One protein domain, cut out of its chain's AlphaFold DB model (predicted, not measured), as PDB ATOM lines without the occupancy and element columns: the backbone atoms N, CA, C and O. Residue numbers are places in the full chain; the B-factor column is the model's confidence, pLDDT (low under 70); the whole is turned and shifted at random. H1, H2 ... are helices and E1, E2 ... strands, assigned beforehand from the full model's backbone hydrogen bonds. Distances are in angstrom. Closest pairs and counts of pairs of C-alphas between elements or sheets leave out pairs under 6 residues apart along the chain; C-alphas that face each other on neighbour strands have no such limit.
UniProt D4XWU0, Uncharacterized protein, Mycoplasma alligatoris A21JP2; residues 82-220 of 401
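Overview. This is residues 82 to 220 of the 401 residues of an uncharacterized protein of Mycoplasma alligatoris A21JP2 (UniProt D4XWU0). One strongly twisted, curled sheet of six strands makes the body; H2 crosses over E4, with short H1 beyond H2 at one end. H3 only grazes the sheet, and the long stretch of residues 157 to 187, with no named element, leads from E3 to E4. The printed part has 139 residues, with three named helices and six named strands in the order H1 H2 E1 H3 E2 E3 E4 E5 E6; the mixed sheet runs E1 E6 E5 E4 E2 E3. The class is mixed, helices and strands, with 57 residues, under half, in named elements. The whole is compact, with a radius of gyration of the C-alphas of 14.4 A and spans of 48 by 35 by 27 A.

Arrangement. H1, residues 84 to 87, touches H2, residues 98 to 110; their closest C-alphas, Phe 87 and Glu 100, are 5.4 A apart. H2 is on the sheet at a height of 9.6 A, across the strands at 82 degrees to E4, residues 188 to 193, on the local plane. Every O i to N i+4 pair of H2 is within hydrogen-bond range. E1, residues 115 to 117, is parallel to E6, residues 211 to 217, with N 116 and O 211 2.9 A apart. H3, residues 129 to 132, is, like H1, too short for an O i to N i+4 pair. E2, residues 141 to 147, and E3, residues 151 to 156, form a hairpin, with N 144 and O 155 2.8 A apart. E4 is antiparallel to E2, with N 143 and O 189 2.8 A apart. E4, E5, residues 197 to 203, and E6 form a meander, each strand the antiparallel neighbour of the one before; N 190 and O 201 are 2.8 A apart, N 214 and O 200 2.8 A.

Along the chain. H1 begins at C-alpha 84 (42.028, 39.199, 43.570). H2 is 18.4 A long, E2 19.0 A, E3 17.3 A, E4 16.5 A, E5 19.9 A and E6 18.6 A, ending at C-alpha 217 (38.602, 19.386, 34.317).

Size, cuts and confidence. The two farthest C-alphas, those of Leu 82 and Asn 149, are 48.8 A apart. The printed part has no cut. The links E1 to H3 and E3 to E4 are long. The pLDDT is under 70 at residues 82 to 84 and 169 to 176.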
ATOM      1  N   LEU A  82      41.604  43.604  50.614       63.28
ATOM      2  CA  LEU A  82      42.252  42.956  49.475       63.28
ATOM      3  C   LEU A  82      41.247  42.202  48.601       63.28
ATOM      4  O   LEU A  82      40.335  41.526  49.075       63.28
ATOM      5  N   THR A  83      41.455  42.298  47.296       66.88
ATOM      6  CA  THR A  83      40.684  41.641  46.239       66.88
ATOM      7  C   THR A  83      41.636  40.885  45.322       66.88
ATOM      8  O   THR A  83      42.812  41.226  45.268       66.88
ATOM      9  N   ASP A  84      41.159  39.923  44.523       67.50
ATOM     10  CA  ASP A  84      42.028  39.199  43.570       67.50
ATOM     11  C   ASP A  84      42.794  40.137  42.604       67.50
ATOM     12  O   ASP A  84      43.832  39.757  42.076       67.50
ATOM     13  N   LYS A  85      42.327  41.379  42.399       72.44
ATOM     14  CA  LYS A  85      43.012  42.387  41.570       72.44
ATOM     15  C   LYS A  85      44.286  42.941  42.200       72.44
ATOM     16  O   LYS A  85      45.166  43.377  41.469       72.44
ATOM     17  N   ASP A  86      44.376  42.946  43.527       71.75
ATOM     18  CA  ASP A  86      45.562  43.416  44.245       71.75
ATOM     19  C   ASP A  86      46.762  42.486  44.027       71.75
ATOM     20  O   ASP A  86      47.898  42.917  44.173       71.75
ATOM     21  N   PHE A  87      46.499  41.240  43.629       77.19
ATOM     22  CA  PHE A  87      47.477  40.183  43.383       77.19
ATOM     23  C   PHE A  87      47.868  40.040  41.907       77.19
ATOM     24  O   PHE A  87      48.546  39.080  41.557       77.19
ATOM     25  N   LEU A  88      47.403  40.919  41.016       82.75
ATOM     26  CA  LEU A  88      47.805  40.857  39.610       82.75
ATOM     27  C   LEU A  88      49.292  41.225  39.466       82.75
ATOM     28  O   LEU A  88      49.739  42.154  40.143       82.75
ATOM     29  N   PRO A  89      50.042  40.556  38.568       83.00
ATOM     30  CA  PRO A  89      51.395  40.990  38.238       83.00
ATOM     31  C   PRO A  89      51.363  42.392  37.602       83.00
ATOM     32  O   PRO A  89      50.303  42.840  37.135       83.00
ATOM     33  N   PRO A  90      52.504  43.103  37.549       81.88
ATOM     34  CA  PRO A  90      52.578  44.401  36.895       81.88
ATOM     35  C   PRO A  90      52.118  44.351  35.428       81.88
ATOM     36  O   PRO A  90      52.094  43.313  34.761       81.88
ATOM     37  N   ALA A  91      51.690  45.502  34.908       83.12
ATOM     38  CA  ALA A  91      51.051  45.558  33.600       83.12
ATOM     39  C   ALA A  91      52.018  45.155  32.471       83.12
ATOM     40  O   ALA A  91      52.993  45.854  32.202       83.12
ATOM     41  N   ASN A  92      51.649  44.104  31.730       82.25
ATOM     42  CA  ASN A  92      52.454  43.458  30.683       82.25
ATOM     43  C   ASN A  92      53.654  42.643  31.204       82.25
ATOM     44  O   ASN A  92      54.614  42.453  30.461       82.25
ATOM     45  N   GLU A  93      53.574  42.116  32.427       86.25
ATOM     46  CA  GLU A  93      54.532  41.142  32.962       86.25
ATOM     47  C   GLU A  93      53.896  39.750  33.134       86.25
ATOM     48  O   GLU A  93      52.678  39.597  33.281       86.25
ATOM     49  N   VAL A  94      54.731  38.713  33.041       86.44
ATOM     50  CA  VAL A  94      54.345  37.315  33.295       86.44
ATOM     51  C   VAL A  94      54.325  37.118  34.816       86.44
ATOM     52  O   VAL A  94      55.221  37.632  35.477       86.44
ATOM     53  N   PRO A  95      53.342  36.405  35.396       87.44
ATOM     54  CA  PRO A  95      53.318  36.159  36.837       87.44
ATOM     55  C   PRO A  95      54.559  35.379  37.285       87.44
ATOM     56  O   PRO A  95      54.828  34.295  36.763       87.44
ATOM     57  N   GLU A  96      55.278  35.915  38.269       81.81
ATOM     58  CA  GLU A  96      56.478  35.303  38.849       81.81
ATOM     59  C   GLU A  96      56.122  34.370  40.014       81.81
ATOM     60  O   GLU A  96      56.854  33.425  40.305       81.81
ATOM     61  N   THR A  97      54.968  34.589  40.657       76.88
ATOM     62  CA  THR A  97      54.480  33.756  41.766       76.88
ATOM     63  C   THR A  97      53.179  33.018  41.447       76.88
ATOM     64  O   THR A  97      52.354  33.447  40.637       76.88
ATOM     65  N   GLN A  98      52.931  31.921  42.171       79.06
ATOM     66  CA  GLN A  98      51.677  31.157  42.092       79.06
ATOM     67  C   GLN A  98      50.428  32.008  42.401       79.06
ATOM     68  O   GLN A  98      49.345  31.745  41.876       79.06
ATOM     69  N   THR A  99      50.559  33.042  43.237       77.44
ATOM     70  CA  THR A  99      49.454  33.955  43.578       77.44
ATOM     71  C   THR A  99      49.094  34.851  42.407       77.44
ATOM     72  O   THR A  99      47.918  34.957  42.063       77.44
ATOM     73  N   GLU A 100      50.104  35.444  41.771       82.12
ATOM     74  CA  GLU A 100      49.938  36.255  40.566       82.12
ATOM     75  C   GLU A 100      49.378  35.412  39.423       82.12
ATOM     76  O   GLU A 100      48.449  35.842  38.742       82.12
ATOM     77  N   GLY A 101      49.861  34.174  39.265       88.00
ATOM     78  CA  GLY A 101      49.329  33.227  38.289       88.00
ATOM     79  C   GLY A 101      47.850  32.928  38.528       88.00
ATOM     80  O   GLY A 101      47.040  33.032  37.607       88.00
ATOM     81  N   ARG A 102      47.457  32.630  39.773       86.06
ATOM     82  CA  ARG A 102      46.057  32.372  40.154       86.06
ATOM     83  C   ARG A 102      45.156  33.595  39.944       86.06
ATOM     84  O   ARG A 102      44.058  33.460  39.398       86.06
ATOM     85  N   ALA A 103      45.617  34.781  40.338       85.94
ATOM     86  CA  ALA A 103      44.898  36.045  40.190       85.94
ATOM     87  C   ALA A 103      44.713  36.444  38.719       85.94
ATOM     88  O   ALA A 103      43.602  36.762  38.285       85.94
ATOM     89  N   LEU A 104      45.786  36.355  37.930       91.38
ATOM     90  CA  LEU A 104      45.766  36.628  36.498       91.38
ATOM     91  C   LEU A 104      44.897  35.616  35.749       91.38
ATOM     92  O   LEU A 104      44.094  36.017  34.909       91.38
ATOM     93  N   MET A 105      44.994  34.322  36.071       93.19
ATOM     94  CA  MET A 105      44.136  33.303  35.465       93.19
ATOM     95  C   MET A 105      42.655  33.590  35.739       93.19
ATOM     96  O   MET A 105      41.837  33.505  34.826       93.19
ATOM     97  N   LYS A 106      42.299  33.999  36.965       91.38
ATOM     98  CA  LYS A 106      40.928  34.412  37.288       91.38
ATOM     99  C   LYS A 106      40.478  35.610  36.445       91.38
ATOM    100  O   LYS A 106      39.406  35.555  35.848       91.38
ATOM    101  N   ALA A 107      41.313  36.644  36.323       90.69
ATOM    102  CA  ALA A 107      41.014  37.806  35.486       90.69
ATOM    103  C   ALA A 107      40.844  37.446  33.993       90.69
ATOM    104  O   ALA A 107      39.959  37.988  33.332       90.69
ATOM    105  N   LEU A 108      41.636  36.500  33.471       92.25
ATOM    106  CA  LEU A 108      41.500  35.977  32.105       92.25
ATOM    107  C   LEU A 108      40.204  35.170  31.902       92.25
ATOM    108  O   LEU A 108      39.597  35.260  30.839       92.25
ATOM    109  N   LEU A 109      39.761  34.406  32.909       91.88
ATOM    110  CA  LEU A 109      38.499  33.653  32.867       91.88
ATOM    111  C   LEU A 109      37.258  34.560  32.951       91.88
ATOM    112  O   LEU A 109      36.212  34.222  32.388       91.88
ATOM    113  N   ASP A 110      37.372  35.705  33.626       91.25
ATOM    114  CA  ASP A 110      36.317  36.722  33.681       91.25
ATOM    115  C   ASP A 110      36.203  37.523  32.359       91.25
ATOM    116  O   ASP A 110      35.104  37.971  32.011       91.25
ATOM    117  N   ASP A 111      37.280  37.636  31.564       90.06
ATOM    118  CA  ASP A 111      37.274  38.224  30.209       90.06
ATOM    119  C   ASP A 111      36.695  37.267  29.147       90.06
ATOM    120  O   ASP A 111      37.373  36.691  28.291       90.06
ATOM    121  N   LYS A 112      35.368  37.146  29.166       86.44
ATOM    122  CA  LYS A 112      34.599  36.320  28.221       86.44
ATOM    123  C   LYS A 112      34.639  36.805  26.765       86.44
ATOM    124  O   LYS A 112      34.157  36.082  25.895       86.44
ATOM    125  N   GLU A 113      35.158  38.002  26.472       91.56
ATOM    126  CA  GLU A 113      35.272  38.496  25.091       91.56
ATOM    127  C   GLU A 113      36.533  37.950  24.406       91.56
ATOM    128  O   GLU A 113      36.499  37.572  23.226       91.56
ATOM    129  N   ASN A 114      37.640  37.884  25.153       92.19
ATOM    130  CA  ASN A 114      38.930  37.427  24.642       92.19
ATOM    131  C   ASN A 114      39.224  35.945  24.918       92.19
ATOM    132  O   ASN A 114      40.087  35.373  24.248       92.19
ATOM    133  N   TRP A 115      38.493  35.302  25.830       92.94
ATOM    134  CA  TRP A 115      38.657  33.888  26.175       92.94
ATOM    135  C   TRP A 115      37.850  32.954  25.249       92.94
ATOM    136  O   TRP A 115      36.719  32.561  25.543       92.94
ATOM    137  N   VAL A 116      38.415  32.595  24.089       91.31
ATOM    138  CA  VAL A 116      37.707  31.832  23.044       91.31
ATOM    139  C   VAL A 116      37.999  30.334  23.139       91.31
ATOM    140  O   VAL A 116      39.127  29.884  22.930       91.31
ATOM    141  N   ALA A 117      36.960  29.530  23.375       89.25
ATOM    142  CA  ALA A 117      37.066  28.072  23.382       89.25
ATOM    143  C   ALA A 117      37.621  27.533  22.049       89.25
ATOM    144  O   ALA A 117      37.138  27.863  20.962       89.25
ATOM    145  N   ALA A 118      38.642  26.682  22.133       87.94
ATOM    146  CA  ALA A 118      39.320  26.142  20.971       87.94
ATOM    147  C   ALA A 118      38.411  25.196  20.156       87.94
ATOM    148  O   ALA A 118      37.586  24.466  20.709       87.94
ATOM    149  N   PRO A 119      38.578  25.147  18.820       81.12
ATOM    150  CA  PRO A 119      37.705  24.371  17.937       81.12
ATOM    151  C   PRO A 119      37.771  22.845  18.128       81.12
ATOM    152  O   PRO A 119      36.853  22.148  17.676       81.12
ATOM    153  N   ASN A 120      38.839  22.344  18.760       84.94
ATOM    154  CA  ASN A 120      39.140  20.932  19.001       84.94
ATOM    155  C   ASN A 120      39.031  20.623  20.497       84.94
ATOM    156  O   ASN A 120      39.614  21.334  21.311       84.94
ATOM    157  N   VAL A 121      38.342  19.540  20.855       81.56
ATOM    158  CA  VAL A 121      38.140  19.161  22.260       81.56
ATOM    159  C   VAL A 121      39.404  18.518  22.830       81.56
ATOM    160  O   VAL A 121      39.874  17.504  22.311       81.56
ATOM    161  N   LEU A 122      39.921  19.077  23.925       89.31
ATOM    162  CA  LEU A 122      40.874  18.400  24.801       89.31
ATOM    163  C   LEU A 122      40.081  17.494  25.753       89.31
ATOM    164  O   LEU A 122      39.210  17.973  26.474       89.31
ATOM    165  N   THR A 123      40.338  16.184  25.740       90.31
ATOM    166  CA  THR A 123      39.641  15.228  26.619       90.31
ATOM    167  C   THR A 123      40.536  14.771  27.766       90.31
ATOM    168  O   THR A 123      41.763  14.801  27.669       90.31
ATOM    169  N   ASN A 124      39.922  14.274  28.846       90.62
ATOM    170  CA  ASN A 124      40.639  13.719  29.998       90.62
ATOM    171  C   ASN A 124      41.602  12.576  29.616       90.62
ATOM    172  O   ASN A 124      42.632  12.406  30.261       90.62
ATOM    173  N   GLU A 125      41.289  11.817  28.560       90.31
ATOM    174  CA  GLU A 125      42.123  10.725  28.041       90.31
ATOM    175  C   GLU A 125      43.279  11.207  27.154       90.31
ATOM    176  O   GLU A 125      44.265  10.479  26.981       90.31
ATOM    177  N   SER A 126      43.167  12.405  26.572       92.06
ATOM    178  CA  SER A 126      44.220  13.041  25.774       92.06
ATOM    179  C   SER A 126      45.337  13.625  26.639       92.06
ATOM    180  O   SER A 126      46.453  13.764  26.144       92.06
ATOM    181  N   VAL A 127      45.077  13.953  27.905       95.00
ATOM    182  CA  VAL A 127      46.082  14.506  28.826       95.00
ATOM    183  C   VAL A 127      46.969  13.401  29.400       95.00
ATOM    184  O   VAL A 127      46.490  12.357  29.844       95.00
ATOM    185  N   ILE A 128      48.279  13.645  29.440       95.75
ATOM    186  CA  ILE A 128      49.250  12.786  30.123       95.75
ATOM    187  C   ILE A 128      49.391  13.316  31.554       95.75
ATOM    188  O   ILE A 128      50.301  14.074  31.884       95.75
ATOM    189  N   TRP A 129      48.432  12.950  32.410       92.25
ATOM    190  CA  TRP A 129      48.302  13.513  33.761       92.25
ATOM    191  C   TRP A 129      49.549  13.344  34.636       92.25
ATOM    192  O   TRP A 129      49.858  14.243  35.411       92.25
ATOM    193  N   ASP A 130      50.303  12.254  34.481       91.81
ATOM    194  CA  ASP A 130      51.546  12.018  35.234       91.81
ATOM    195  C   ASP A 130      52.717  12.909  34.779       91.81
ATOM    196  O   ASP A 130      53.744  12.979  35.456       91.81
ATOM    197  N   ALA A 131      52.580  13.580  33.630       93.81
ATOM    198  CA  ALA A 131      53.474  14.643  33.184       93.81
ATOM    199  C   ALA A 131      52.981  16.006  33.689       93.81
ATOM    200  O   ALA A 131      53.732  16.710  34.357       93.81
ATOM    201  N   VAL A 132      51.703  16.335  33.460       92.94
ATOM    202  CA  VAL A 132      51.094  17.613  33.883       92.94
ATOM    203  C   VAL A 132      51.202  17.832  35.395       92.94
ATOM    204  O   VAL A 132      51.567  18.915  35.829       92.94
ATOM    205  N   LYS A 133      50.987  16.797  36.216       89.06
ATOM    206  CA  LYS A 133      51.091  16.881  37.685       89.06
ATOM    207  C   LYS A 133      52.508  17.075  38.234       89.06
ATOM    208  O   LYS A 133      52.655  17.221  39.443       89.06
ATOM    209  N   LYS A 134      53.539  17.006  37.385       88.75
ATOM    210  CA  LYS A 134      54.931  17.325  37.748       88.75
ATOM    211  C   LYS A 134      55.301  18.770  37.419       88.75
ATOM    212  O   LYS A 134      56.396  19.194  37.773       88.75
ATOM    213  N   LEU A 135      54.429  19.487  36.712       87.00
ATOM    214  CA  LEU A 135      54.540  20.927  36.534       87.00
ATOM    215  C   LEU A 135      54.090  21.625  37.819       87.00
ATOM    216  O   LEU A 135      53.314  21.071  38.602       87.00
ATOM    217  N   GLU A 136      54.582  22.839  38.022       84.06
ATOM    218  CA  GLU A 136      54.159  23.679  39.134       84.06
ATOM    219  C   GLU A 136      52.678  24.062  38.993       84.06
ATOM    220  O   GLU A 136      52.197  24.369  37.897       84.06
ATOM    221  N   ARG A 137      51.935  23.996  40.103       88.94
ATOM    222  CA  ARG A 137      50.517  24.371  40.139       88.94
ATOM    223  C   ARG A 137      50.377  25.880  40.257       88.94
ATOM    224  O   ARG A 137      51.228  26.542  40.836       88.94
ATOM    225  N   ASN A 138      49.283  26.411  39.721       87.62
ATOM    226  CA  ASN A 138      48.978  27.843  39.703       87.62
ATOM    227  C   ASN A 138      50.044  28.726  39.008       87.62
ATOM    228  O   ASN A 138      50.020  29.946  39.153       87.62
ATOM    229  N   ALA A 139      50.947  28.130  38.223       89.12
ATOM    230  CA  ALA A 139      51.995  28.817  37.471       89.12
ATOM    231  C   ALA A 139      51.663  28.901  35.969       89.12
ATOM    232  O   ALA A 139      50.928  28.069  35.430       89.12
ATOM    233  N   PHE A 140      52.225  29.902  35.286       93.12
ATOM    234  CA  PHE A 140      52.130  30.058  33.832       93.12
ATOM    235  C   PHE A 140      53.330  29.357  33.187       93.12
ATOM    236  O   PHE A 140      54.437  29.883  33.179       93.12
ATOM    237  N   VAL A 141      53.118  28.156  32.647       92.50
ATOM    238  CA  VAL A 141      54.186  27.340  32.050       92.50
ATOM    239  C   VAL A 141      54.140  27.457  30.530       92.50
ATOM    240  O   VAL A 141      53.132  27.109  29.918       92.50
ATOM    241  N   GLU A 142      55.221  27.911  29.896       93.00
ATOM    242  CA  GLU A 142      55.329  27.920  28.431       93.00
ATOM    243  C   GLU A 142      55.526  26.489  27.884       93.00
ATOM    244  O   GLU A 142      56.319  25.695  28.403       93.00
ATOM    245  N   VAL A 143      54.744  26.128  26.862       94.06
ATOM    246  CA  VAL A 143      54.688  24.789  26.257       94.06
ATOM    247  C   VAL A 143      54.580  24.872  24.733       94.06
ATOM    248  O   VAL A 143      53.796  25.645  24.186       94.06
ATOM    249  N   LYS A 144      55.286  23.988  24.027       92.50
ATOM    250  CA  LYS A 144      55.392  24.026  22.563       92.50
ATOM    251  C   LYS A 144      54.164  23.421  21.899       92.50
ATOM    252  O   LYS A 144      53.796  22.269  22.163       92.50
ATOM    253  N   TYR A 145      53.587  24.147  20.949       91.62
ATOM    254  CA  TYR A 145      52.512  23.676  20.080       91.62
ATOM    255  C   TYR A 145      53.093  22.907  18.882       91.62
ATOM    256  O   TYR A 145      53.553  23.476  17.891       91.62
ATOM    257  N   THR A 146      53.079  21.574  18.962       90.56
ATOM    258  CA  THR A 146      53.661  20.700  17.933       90.56
ATOM    259  C   THR A 146      52.588  20.177  16.982       90.56
ATOM    260  O   THR A 146      51.791  19.311  17.348       90.56
ATOM    261  N   ILE A 147      52.585  20.656  15.735       88.19
ATOM    262  CA  ILE A 147      51.709  20.147  14.667       88.19
ATOM    263  C   ILE A 147      52.149  18.733  14.255       88.19
ATOM    264  O   ILE A 147      53.332  18.474  14.039       88.19
ATOM    265  N   THR A 148      51.186  17.826  14.099       86.56
ATOM    266  CA  THR A 148      51.386  16.455  13.602       86.56
ATOM    267  C   THR A 148      50.621  16.248  12.292       86.56
ATOM    268  O   THR A 148      49.857  17.115  11.860       86.56
ATOM    269  N   ASN A 149      50.755  15.076  11.663       82.69
ATOM    270  CA  ASN A 149      50.003  14.743  10.449       82.69
ATOM    271  C   ASN A 149      48.476  14.824  10.683       82.69
ATOM    272  O   ASN A 149      47.786  15.560   9.975       82.69
ATOM    273  N   ASN A 150      47.942  14.182  11.730       83.50
ATOM    274  CA  ASN A 150      46.487  14.077  11.950       83.50
ATOM    275  C   ASN A 150      45.926  15.117  12.940       83.50
ATOM    276  O   ASN A 150      44.711  15.202  13.140       83.50
ATOM    277  N   GLY A 151      46.784  15.934  13.551       89.00
ATOM    278  CA  GLY A 151      46.396  16.808  14.652       89.00
ATOM    279  C   GLY A 151      47.514  17.737  15.106       89.00
ATOM    280  O   GLY A 151      48.206  18.339  14.276       89.00
ATOM    281  N   PHE A 152      47.648  17.848  16.424       90.62
ATOM    282  CA  PHE A 152      48.729  18.518  17.145       90.62
ATOM    283  C   PHE A 152      48.876  17.903  18.549       90.62
ATOM    284  O   PHE A 152      48.016  17.138  18.989       90.62
ATOM    285  N   LYS A 153      49.948  18.237  19.268       93.00
ATOM    286  CA  LYS A 153      50.123  17.943  20.698       93.00
ATOM    287  C   LYS A 153      50.873  19.072  21.403       93.00
ATOM    288  O   LYS A 153      51.604  19.820  20.752       93.00
ATOM    289  N   PHE A 154      50.724  19.149  22.721       94.44
ATOM    290  CA  PHE A 154      51.514  20.037  23.571       94.44
ATOM    291  C   PHE A 154      52.654  19.264  24.233       94.44
ATOM    292  O   PHE A 154      52.451  18.155  24.746       94.44
ATOM    293  N   VAL A 155      53.849  19.851  24.217       94.75
ATOM    294  CA  VAL A 155      55.056  19.290  24.840       94.75
ATOM    295  C   VAL A 155      55.751  20.356  25.685       94.75
ATOM    296  O   VAL A 155      55.648  21.542  25.384       94.75
ATOM    297  N   SER A 156      56.457  19.956  26.740       92.75
ATOM    298  CA  SER A 156      57.199  20.902  27.579       92.75
ATOM    299  C   SER A 156      58.445  21.469  26.880       92.75
ATOM    300  O   SER A 156      58.891  20.964  25.843       92.75
ATOM    301  N   ASP A 157      59.061  22.472  27.504       84.44
ATOM    302  CA  ASP A 157      60.429  22.956  27.257       84.44
ATOM    303  C   ASP A 157      61.439  21.826  26.932       84.44
ATOM    304  O   ASP A 157      62.128  21.859  25.907       84.44
ATOM    305  N   LYS A 158      61.439  20.775  27.763       88.00
ATOM    306  CA  LYS A 158      62.266  19.556  27.725       88.00
ATOM    307  C   LYS A 158      61.786  18.517  26.703       88.00
ATOM    308  O   LYS A 158      62.287  17.394  26.688       88.00
ATOM    309  N   ASN A 159      60.838  18.881  25.840       88.56
ATOM    310  CA  ASN A 159      60.206  18.031  24.828       88.56
ATOM    311  C   ASN A 159      59.499  16.787  25.408       88.56
ATOM    312  O   ASN A 159      59.390  15.765  24.730       88.56
ATOM    313  N   GLN A 160      59.015  16.857  26.654       94.12
ATOM    314  CA  GLN A 160      58.177  15.806  27.233       94.12
ATOM    315  C   GLN A 160      56.724  15.995  26.781       94.12
ATOM    316  O   GLN A 160      56.179  17.091  26.905       94.12
ATOM    317  N   ASP A 161      56.078  14.932  26.301       95.25
ATOM    318  CA  ASP A 161      54.667  14.986  25.908       95.25
ATOM    319  C   ASP A 161      53.763  15.252  27.124       95.25
ATOM    320  O   ASP A 161      53.771  14.503  28.103       95.25
ATOM    321  N   LEU A 162      52.964  16.321  27.036       96.31
ATOM    322  CA  LEU A 162      51.953  16.704  28.029       96.31
ATOM    323  C   LEU A 162      50.552  16.269  27.581       96.31
ATOM    324  O   LEU A 162      49.694  15.944  28.405       96.31
ATOM    325  N   THR A 163      50.335  16.188  26.266       95.81
ATOM    326  CA  THR A 163      49.151  15.572  25.663       95.81
ATOM    327  C   THR A 163      49.538  14.514  24.635       95.81
ATOM    328  O   THR A 163      50.549  14.618  23.941       95.81
ATOM    329  N   LYS A 164      48.666  13.519  24.468       93.69
ATOM    330  CA  LYS A 164      48.585  12.700  23.252       93.69
ATOM    331  C   LYS A 164      48.181  13.585  22.060       93.69
ATOM    332  O   LYS A 164      47.829  14.754  22.226       93.69
ATOM    333  N   GLU A 165      48.194  13.016  20.855       91.06
ATOM    334  CA  GLU A 165      47.733  13.705  19.644       91.06
ATOM    335  C   GLU A 165      46.239  14.079  19.742       91.06
ATOM    336  O   GLU A 165      45.359  13.218  19.823       91.06
ATOM    337  N   ILE A 166      45.959  15.382  19.712       89.81
ATOM    338  CA  ILE A 166      44.618  15.969  19.663       89.81
ATOM    339  C   ILE A 166      44.221  16.066  18.190       89.81
ATOM    340  O   ILE A 166      44.864  16.759  17.400       89.81
ATOM    341  N   LYS A 167      43.163  15.350  17.796       84.50
ATOM    342  CA  LYS A 167      42.741  15.260  16.390       84.50
ATOM    343  C   LYS A 167      42.229  16.603  15.864       84.50
ATOM    344  O   LYS A 167      41.369  17.249  16.473       84.50
ATOM    345  N   ALA A 168      42.693  16.980  14.675       75.38
ATOM    346  CA  ALA A 168      42.096  18.081  13.932       75.38
ATOM    347  C   ALA A 168      40.725  17.656  13.374       75.38
ATOM    348  O   ALA A 168      40.614  16.608  12.737       75.38
ATOM    349  N   ALA A 169      39.679  18.456  13.594       69.75
ATOM    350  CA  ALA A 169      38.434  18.300  12.848       69.75
ATOM    351  C   ALA A 169      38.687  18.718  11.390       69.75
ATOM    352  O   ALA A 169      39.344  19.732  11.165       69.75
ATOM    353  N   LYS A 170      38.174  17.960  10.412       63.00
ATOM    354  CA  LYS A 170      38.434  18.211   8.979       63.00
ATOM    355  C   LYS A 170      38.094  19.641   8.546       63.00
ATOM    356  O   LYS A 170      38.816  20.212   7.739       63.00
ATOM    357  N   ASP A 171      37.045  20.207   9.139       57.12
ATOM    358  CA  ASP A 171      36.454  21.487   8.736       57.12
ATOM    359  C   ASP A 171      36.821  22.651   9.673       57.12
ATOM    360  O   ASP A 171      36.294  23.753   9.531       57.12
ATOM    361  N   LYS A 172      37.709  22.432  10.658       62.56
ATOM    362  CA  LYS A 172      38.190  23.493  11.559       62.56
ATOM    363  C   LYS A 172      39.720  23.571  11.504       62.56
ATOM    364  O   LYS A 172      40.380  22.585  11.841       62.56
ATOM    365  N   PRO A 173      40.306  24.711  11.095       55.28
ATOM    366  CA  PRO A 173      41.734  24.787  10.811       55.28
ATOM    367  C   PRO A 173      42.577  24.571  12.070       55.28
ATOM    368  O   PRO A 173      42.327  25.178  13.118       55.28
ATOM    369  N   LYS A 174      43.628  23.750  11.930       67.19
ATOM    370  CA  LYS A 174      44.766  23.760  12.857       67.19
ATOM    371  C   LYS A 174      45.318  25.187  12.888       67.19
ATOM    372  O   LYS A 174      45.486  25.784  11.826       67.19
ATOM    373  N   ALA A 175      45.630  25.713  14.071       67.81
ATOM    374  CA  ALA A 175      46.428  26.932  14.142       67.81
ATOM    375  C   ALA A 175      47.798  26.647  13.495       67.81
ATOM    376  O   ALA A 175      48.362  25.572  13.721       67.81
ATOM    377  N   ALA A 176      48.304  27.560  12.660       69.44
ATOM    378  CA  ALA A 176      49.630  27.422  12.042       69.44
ATOM    379  C   ALA A 176      50.767  27.604  13.067       69.44
ATOM    380  O   ALA A 176      51.879  27.117  12.872       69.44
ATOM    381  N   GLY A 177      50.440  28.284  14.162       80.56
ATOM    382  CA  GLY A 177      51.272  28.591  15.307       80.56
ATOM    383  C   GLY A 177      50.390  29.096  16.448       80.56
ATOM    384  O   GLY A 177      49.203  29.357  16.245       80.56
ATOM    385  N   LEU A 178      50.968  29.216  17.636       89.25
ATOM    386  CA  LEU A 178      50.374  29.903  18.779       89.25
ATOM    387  C   LEU A 178      51.446  30.792  19.405       89.25
ATOM    388  O   LEU A 178      52.631  30.512  19.257       89.25
ATOM    389  N   VAL A 179      51.026  31.848  20.088       91.81
ATOM    390  CA  VAL A 179      51.883  32.713  20.899       91.81
ATOM    391  C   VAL A 179      51.426  32.585  22.351       91.81
ATOM    392  O   VAL A 179      50.235  32.767  22.639       91.81
ATOM    393  N   ALA A 180      52.348  32.256  23.257       92.00
ATOM    394  CA  ALA A 180      52.070  32.148  24.688       92.00
ATOM    395  C   ALA A 180      51.751  33.523  25.315       92.00
ATOM    396  O   ALA A 180      51.886  34.572  24.682       92.00
ATOM    397  N   TYR A 181      51.286  33.536  26.565       91.81
ATOM    398  CA  TYR A 181      51.004  34.765  27.307       91.81
ATOM    399  C   TYR A 181      52.252  35.661  27.375       91.81
ATOM    400  O   TYR A 181      53.265  35.264  27.940       91.81
ATOM    401  N   LEU A 182      52.168  36.851  26.768       85.56
ATOM    402  CA  LEU A 182      53.246  37.849  26.620       85.56
ATOM    403  C   LEU A 182      54.530  37.388  25.898       85.56
ATOM    404  O   LEU A 182      55.433  38.199  25.703       85.56
ATOM    405  N   SER A 183      54.590  36.144  25.425       82.00
ATOM    406  CA  SER A 183      55.641  35.674  24.521       82.00
ATOM    407  C   SER A 183      55.528  36.360  23.152       82.00
ATOM    408  O   SER A 183      54.470  36.868  22.771       82.00
ATOM    409  N   THR A 184      56.622  36.371  22.392       75.50
ATOM    410  CA  THR A 184      56.643  36.824  20.990       75.50
ATOM    411  C   THR A 184      56.739  35.667  19.996       75.50
ATOM    412  O   THR A 184      56.588  35.888  18.794       75.50
ATOM    413  N   ASP A 185      56.972  34.441  20.473       78.25
ATOM    414  CA  ASP A 185      57.324  33.315  19.612       78.25
ATOM    415  C   ASP A 185      56.084  32.544  19.113       78.25
ATOM    416  O   ASP A 185      55.272  32.069  19.908       78.25
ATOM    417  N   PRO A 186      55.918  32.361  17.785       75.50
ATOM    418  CA  PRO A 186      54.683  31.853  17.181       75.50
ATOM    419  C   PRO A 186      54.549  30.319  17.192       75.50
ATOM    420  O   PRO A 186      53.878  29.753  16.327       75.50
ATOM    421  N   LYS A 187      55.187  29.611  18.131       82.38
ATOM    422  CA  LYS A 187      55.032  28.149  18.304       82.38
ATOM    423  C   LYS A 187      54.782  27.716  19.747       82.38
ATOM    424  O   LYS A 187      54.800  26.518  20.026       82.38
ATOM    425  N   GLU A 188      54.484  28.662  20.621       90.56
ATOM    426  CA  GLU A 188      54.364  28.449  22.058       90.56
ATOM    427  C   GLU A 188      52.927  28.695  22.539       90.56
ATOM    428  O   GLU A 188      52.132  29.405  21.926       90.56
ATOM    429  N   ALA A 189      52.563  28.078  23.650       94.44
ATOM    430  CA  ALA A 189      51.305  28.283  24.349       94.44
ATOM    431  C   ALA A 189      51.580  28.339  25.853       94.44
ATOM    432  O   ALA A 189      52.594  27.837  26.327       94.44
ATOM    433  N   THR A 190      50.666  28.917  26.621       95.88
ATOM    434  CA  THR A 190      50.712  28.867  28.083       95.88
ATOM    435  C   THR A 190      49.843  27.726  28.582       95.88
ATOM    436  O   THR A 190      48.686  27.589  28.185       95.88
ATOM    437  N   LEU A 191      50.395  26.915  29.473       96.38
ATOM    438  CA  LEU A 191      49.689  25.932  30.274       96.38
ATOM    439  C   LEU A 191      49.521  26.479  31.693       96.38
ATOM    440  O   LEU A 191      50.475  26.974  32.286       96.38
ATOM    441  N   PHE A 192      48.316  26.340  32.236       96.38
ATOM    442  CA  PHE A 192      47.997  26.613  33.634       96.38
ATOM    443  C   PHE A 192      47.224  25.429  34.223       96.38
ATOM    444  O   PHE A 192      46.285  24.923  33.601       96.38
ATOM    445  N   TYR A 193      47.607  24.977  35.416       94.19
ATOM    446  CA  TYR A 193      46.974  23.849  36.105       94.19
ATOM    447  C   TYR A 193      46.782  24.170  37.591       94.19
ATOM    448  O   TYR A 193      47.759  24.391  38.304       94.19
ATOM    449  N   ASP A 194      45.532  24.173  38.060       89.75
ATOM    450  CA  ASP A 194      45.172  24.487  39.459       89.75
ATOM    451  C   ASP A 194      45.020  23.240  40.358       89.75
ATOM    452  O   ASP A 194      44.749  23.348  41.551       89.75
ATOM    453  N   GLY A 195      45.192  22.036  39.796       87.31
ATOM    454  CA  GLY A 195      44.952  20.759  40.476       87.31
ATOM    455  C   GLY A 195      43.678  20.028  40.027       87.31
ATOM    456  O   GLY A 195      43.669  18.797  40.005       87.31
ATOM    457  N   GLU A 196      42.637  20.755  39.619       89.44
ATOM    458  CA  GLU A 196      41.356  20.226  39.122       89.44
ATOM    459  C   GLU A 196      41.159  20.552  37.633       89.44
ATOM    460  O   GLU A 196      40.774  19.680  36.852       89.44
ATOM    461  N   ASN A 197      41.479  21.772  37.213       93.38
ATOM    462  CA  ASN A 197      41.360  22.273  35.852       93.38
ATOM    463  C   ASN A 197      42.736  22.426  35.205       93.38
ATOM    464  O   ASN A 197      43.660  23.011  35.770       93.38
ATOM    465  N   LEU A 198      42.848  21.929  33.976       96.06
ATOM    466  CA  LEU A 198      43.947  22.209  33.066       96.06
ATOM    467  C   LEU A 198      43.450  23.168  31.984       96.06
ATOM    468  O   LEU A 198      42.484  22.867  31.276       96.06
ATOM    469  N   TYR A 199      44.154  24.279  31.821       96.50
ATOM    470  CA  TYR A 199      43.990  25.215  30.720       96.50
ATOM    471  C   TYR A 199      45.267  25.217  29.889       96.50
ATOM    472  O   TYR A 199      46.370  25.268  30.427       96.50
ATOM    473  N   ILE A 200      45.122  25.174  28.571       96.00
ATOM    474  CA  ILE A 200      46.208  25.447  27.635       96.00
ATOM    475  C   ILE A 200      45.687  26.504  26.674       96.00
ATOM    476  O   ILE A 200      44.619  26.326  26.088       96.00
ATOM    477  N   PHE A 201      46.393  27.619  26.536       95.25
ATOM    478  CA  PHE A 201      45.907  28.770  25.789       95.25
ATOM    479  C   PHE A 201      47.022  29.523  25.073       95.25
ATOM    480  O   PHE A 201      48.177  29.520  25.485       95.25
ATOM    481  N   GLY A 202      46.671  30.177  23.973       94.25
ATOM    482  CA  GLY A 202      47.604  30.986  23.196       94.25
ATOM    483  C   GLY A 202      46.880  31.837  22.165       94.25
ATOM    484  O   GLY A 202      45.733  31.565  21.803       94.25
ATOM    485  N   LYS A 203      47.537  32.892  21.702       92.38
ATOM    486  CA  LYS A 203      47.045  33.762  20.630       92.38
ATOM    487  C   LYS A 203      47.460  33.205  19.269       92.38
ATOM    488  O   LYS A 203      48.483  32.545  19.171       92.38
ATOM    489  N   GLU A 204      46.718  33.493  18.203       88.12
ATOM    490  CA  GLU A 204      47.143  33.099  16.840       88.12
ATOM    491  C   GLU A 204      48.225  34.016  16.248       88.12
ATOM    492  O   GLU A 204      48.916  33.629  15.310       88.12
ATOM    493  N   SER A 205      48.378  35.221  16.800       86.75
ATOM    494  CA  SER A 205      49.458  36.164  16.508       86.75
ATOM    495  C   SER A 205      49.686  37.073  17.722       86.75
ATOM    496  O   SER A 205      48.807  37.179  18.584       86.75
ATOM    497  N   ALA A 206      50.841  37.739  17.805       83.75
ATOM    498  CA  ALA A 206      51.180  38.603  18.940       83.75
ATOM    499  C   ALA A 206      50.199  39.789  19.094       83.75
ATOM    500  O   ALA A 206      49.857  40.189  20.209       83.75
ATOM    501  N   GLU A 207      49.682  40.294  17.971       85.88
ATOM    502  CA  GLU A 207      48.744  41.416  17.872       85.88
ATOM    503  C   GLU A 207      47.300  41.038  18.248       85.88
ATOM    504  O   GLU A 207      46.473  41.918  18.505       85.88
ATOM    505  N   SER A 208      46.967  39.742  18.288       88.12
ATOM    506  CA  SER A 208      45.632  39.298  18.695       88.12
ATOM    507  C   SER A 208      45.363  39.650  20.159       88.12
ATOM    508  O   SER A 208      46.208  39.474  21.039       88.12
ATOM    509  N   LYS A 209      44.134  40.085  20.450       88.56
ATOM    510  CA  LYS A 209      43.624  40.166  21.828       88.56
ATOM    511  C   LYS A 209      43.032  38.838  22.307       88.56
ATOM    512  O   LYS A 209      43.059  38.560  23.498       88.56
ATOM    513  N   LYS A 210      42.550  38.009  21.377       92.44
ATOM    514  CA  LYS A 210      41.830  36.764  21.663       92.44
ATOM    515  C   LYS A 210      42.785  35.591  21.847       92.44
ATOM    516  O   LYS A 210      43.641  35.349  20.991       92.44
ATOM    517  N   TYR A 211      42.572  34.848  22.927       93.12
ATOM    518  CA  TYR A 211      43.208  33.566  23.210       93.12
ATOM    519  C   TYR A 211      42.322  32.430  22.699       93.12
ATOM    520  O   TYR A 211      41.115  32.426  22.933       93.12
ATOM    521  N   ARG A 212      42.923  31.442  22.032       92.12
ATOM    522  CA  ARG A 212      42.316  30.124  21.817       92.12
ATOM    523  C   ARG A 212      42.625  29.247  23.018       92.12
ATOM    524  O   ARG A 212      43.786  29.145  23.400       92.12
ATOM    525  N   VAL A 213      41.601  28.613  23.584       93.81
ATOM    526  CA  VAL A 213      41.682  27.942  24.886       93.81
ATOM    527  C   VAL A 213      41.207  26.499  24.803       93.81
ATOM    528  O   VAL A 213      40.041  26.223  24.515       93.81
ATOM    529  N   TRP A 214      42.091  25.572  25.140       93.88
ATOM    530  CA  TRP A 214      41.743  24.203  25.492       93.88
ATOM    531  C   TRP A 214      41.580  24.115  27.004       93.88
ATOM    532  O   TRP A 214      42.458  24.540  27.748       93.88
ATOM    533  N   THR A 215      40.468  23.553  27.464       94.56
ATOM    534  CA  THR A 215      40.224  23.323  28.890       94.56
ATOM    535  C   THR A 215      39.733  21.903  29.117       94.56
ATOM    536  O   THR A 215      39.018  21.345  28.281       94.56
ATOM    537  N   VAL A 216      40.150  21.308  30.230       94.69
ATOM    538  CA  VAL A 216      39.660  20.017  30.705       94.69
ATOM    539  C   VAL A 216      39.760  19.965  32.224       94.69
ATOM    540  O   VAL A 216      40.787  20.318  32.800       94.69
ATOM    541  N   SER A 217      38.695  19.494  32.862       91.69
ATOM    542  CA  SER A 217      38.602  19.386  34.317       91.69
ATOM    543  C   SER A 217      38.554  17.926  34.755       91.69
ATOM    544  O   SER A 217      37.959  17.073  34.084       91.69
ATOM    545  N   LYS A 218      39.133  17.647  35.919       86.94
ATOM    546  CA  LYS A 218      39.023  16.383  36.637       86.94
ATOM    547  C   LYS A 218      38.540  16.654  38.056       86.94
ATOM    548  O   LYS A 218      39.317  17.106  38.888       86.94
ATOM    549  N   THR A 219      37.295  16.281  38.342       87.75
ATOM    550  CA  THR A 219      36.721  16.366  39.688       87.75
ATOM    551  C   THR A 219      37.601  15.650  40.712       87.75
ATOM    552  O   THR A 219      37.850  14.444  40.602       87.75
ATOM    553  N   LEU A 220      38.042  16.394  41.719       87.75
ATOM    554  CA  LEU A 220      38.727  15.886  42.897       87.75
ATOM    555  C   LEU A 220      37.737  15.667  44.042       87.75
ATOM    556  O   LEU A 220      36.766  16.410  44.195       87.75
TER     557      LEU A 220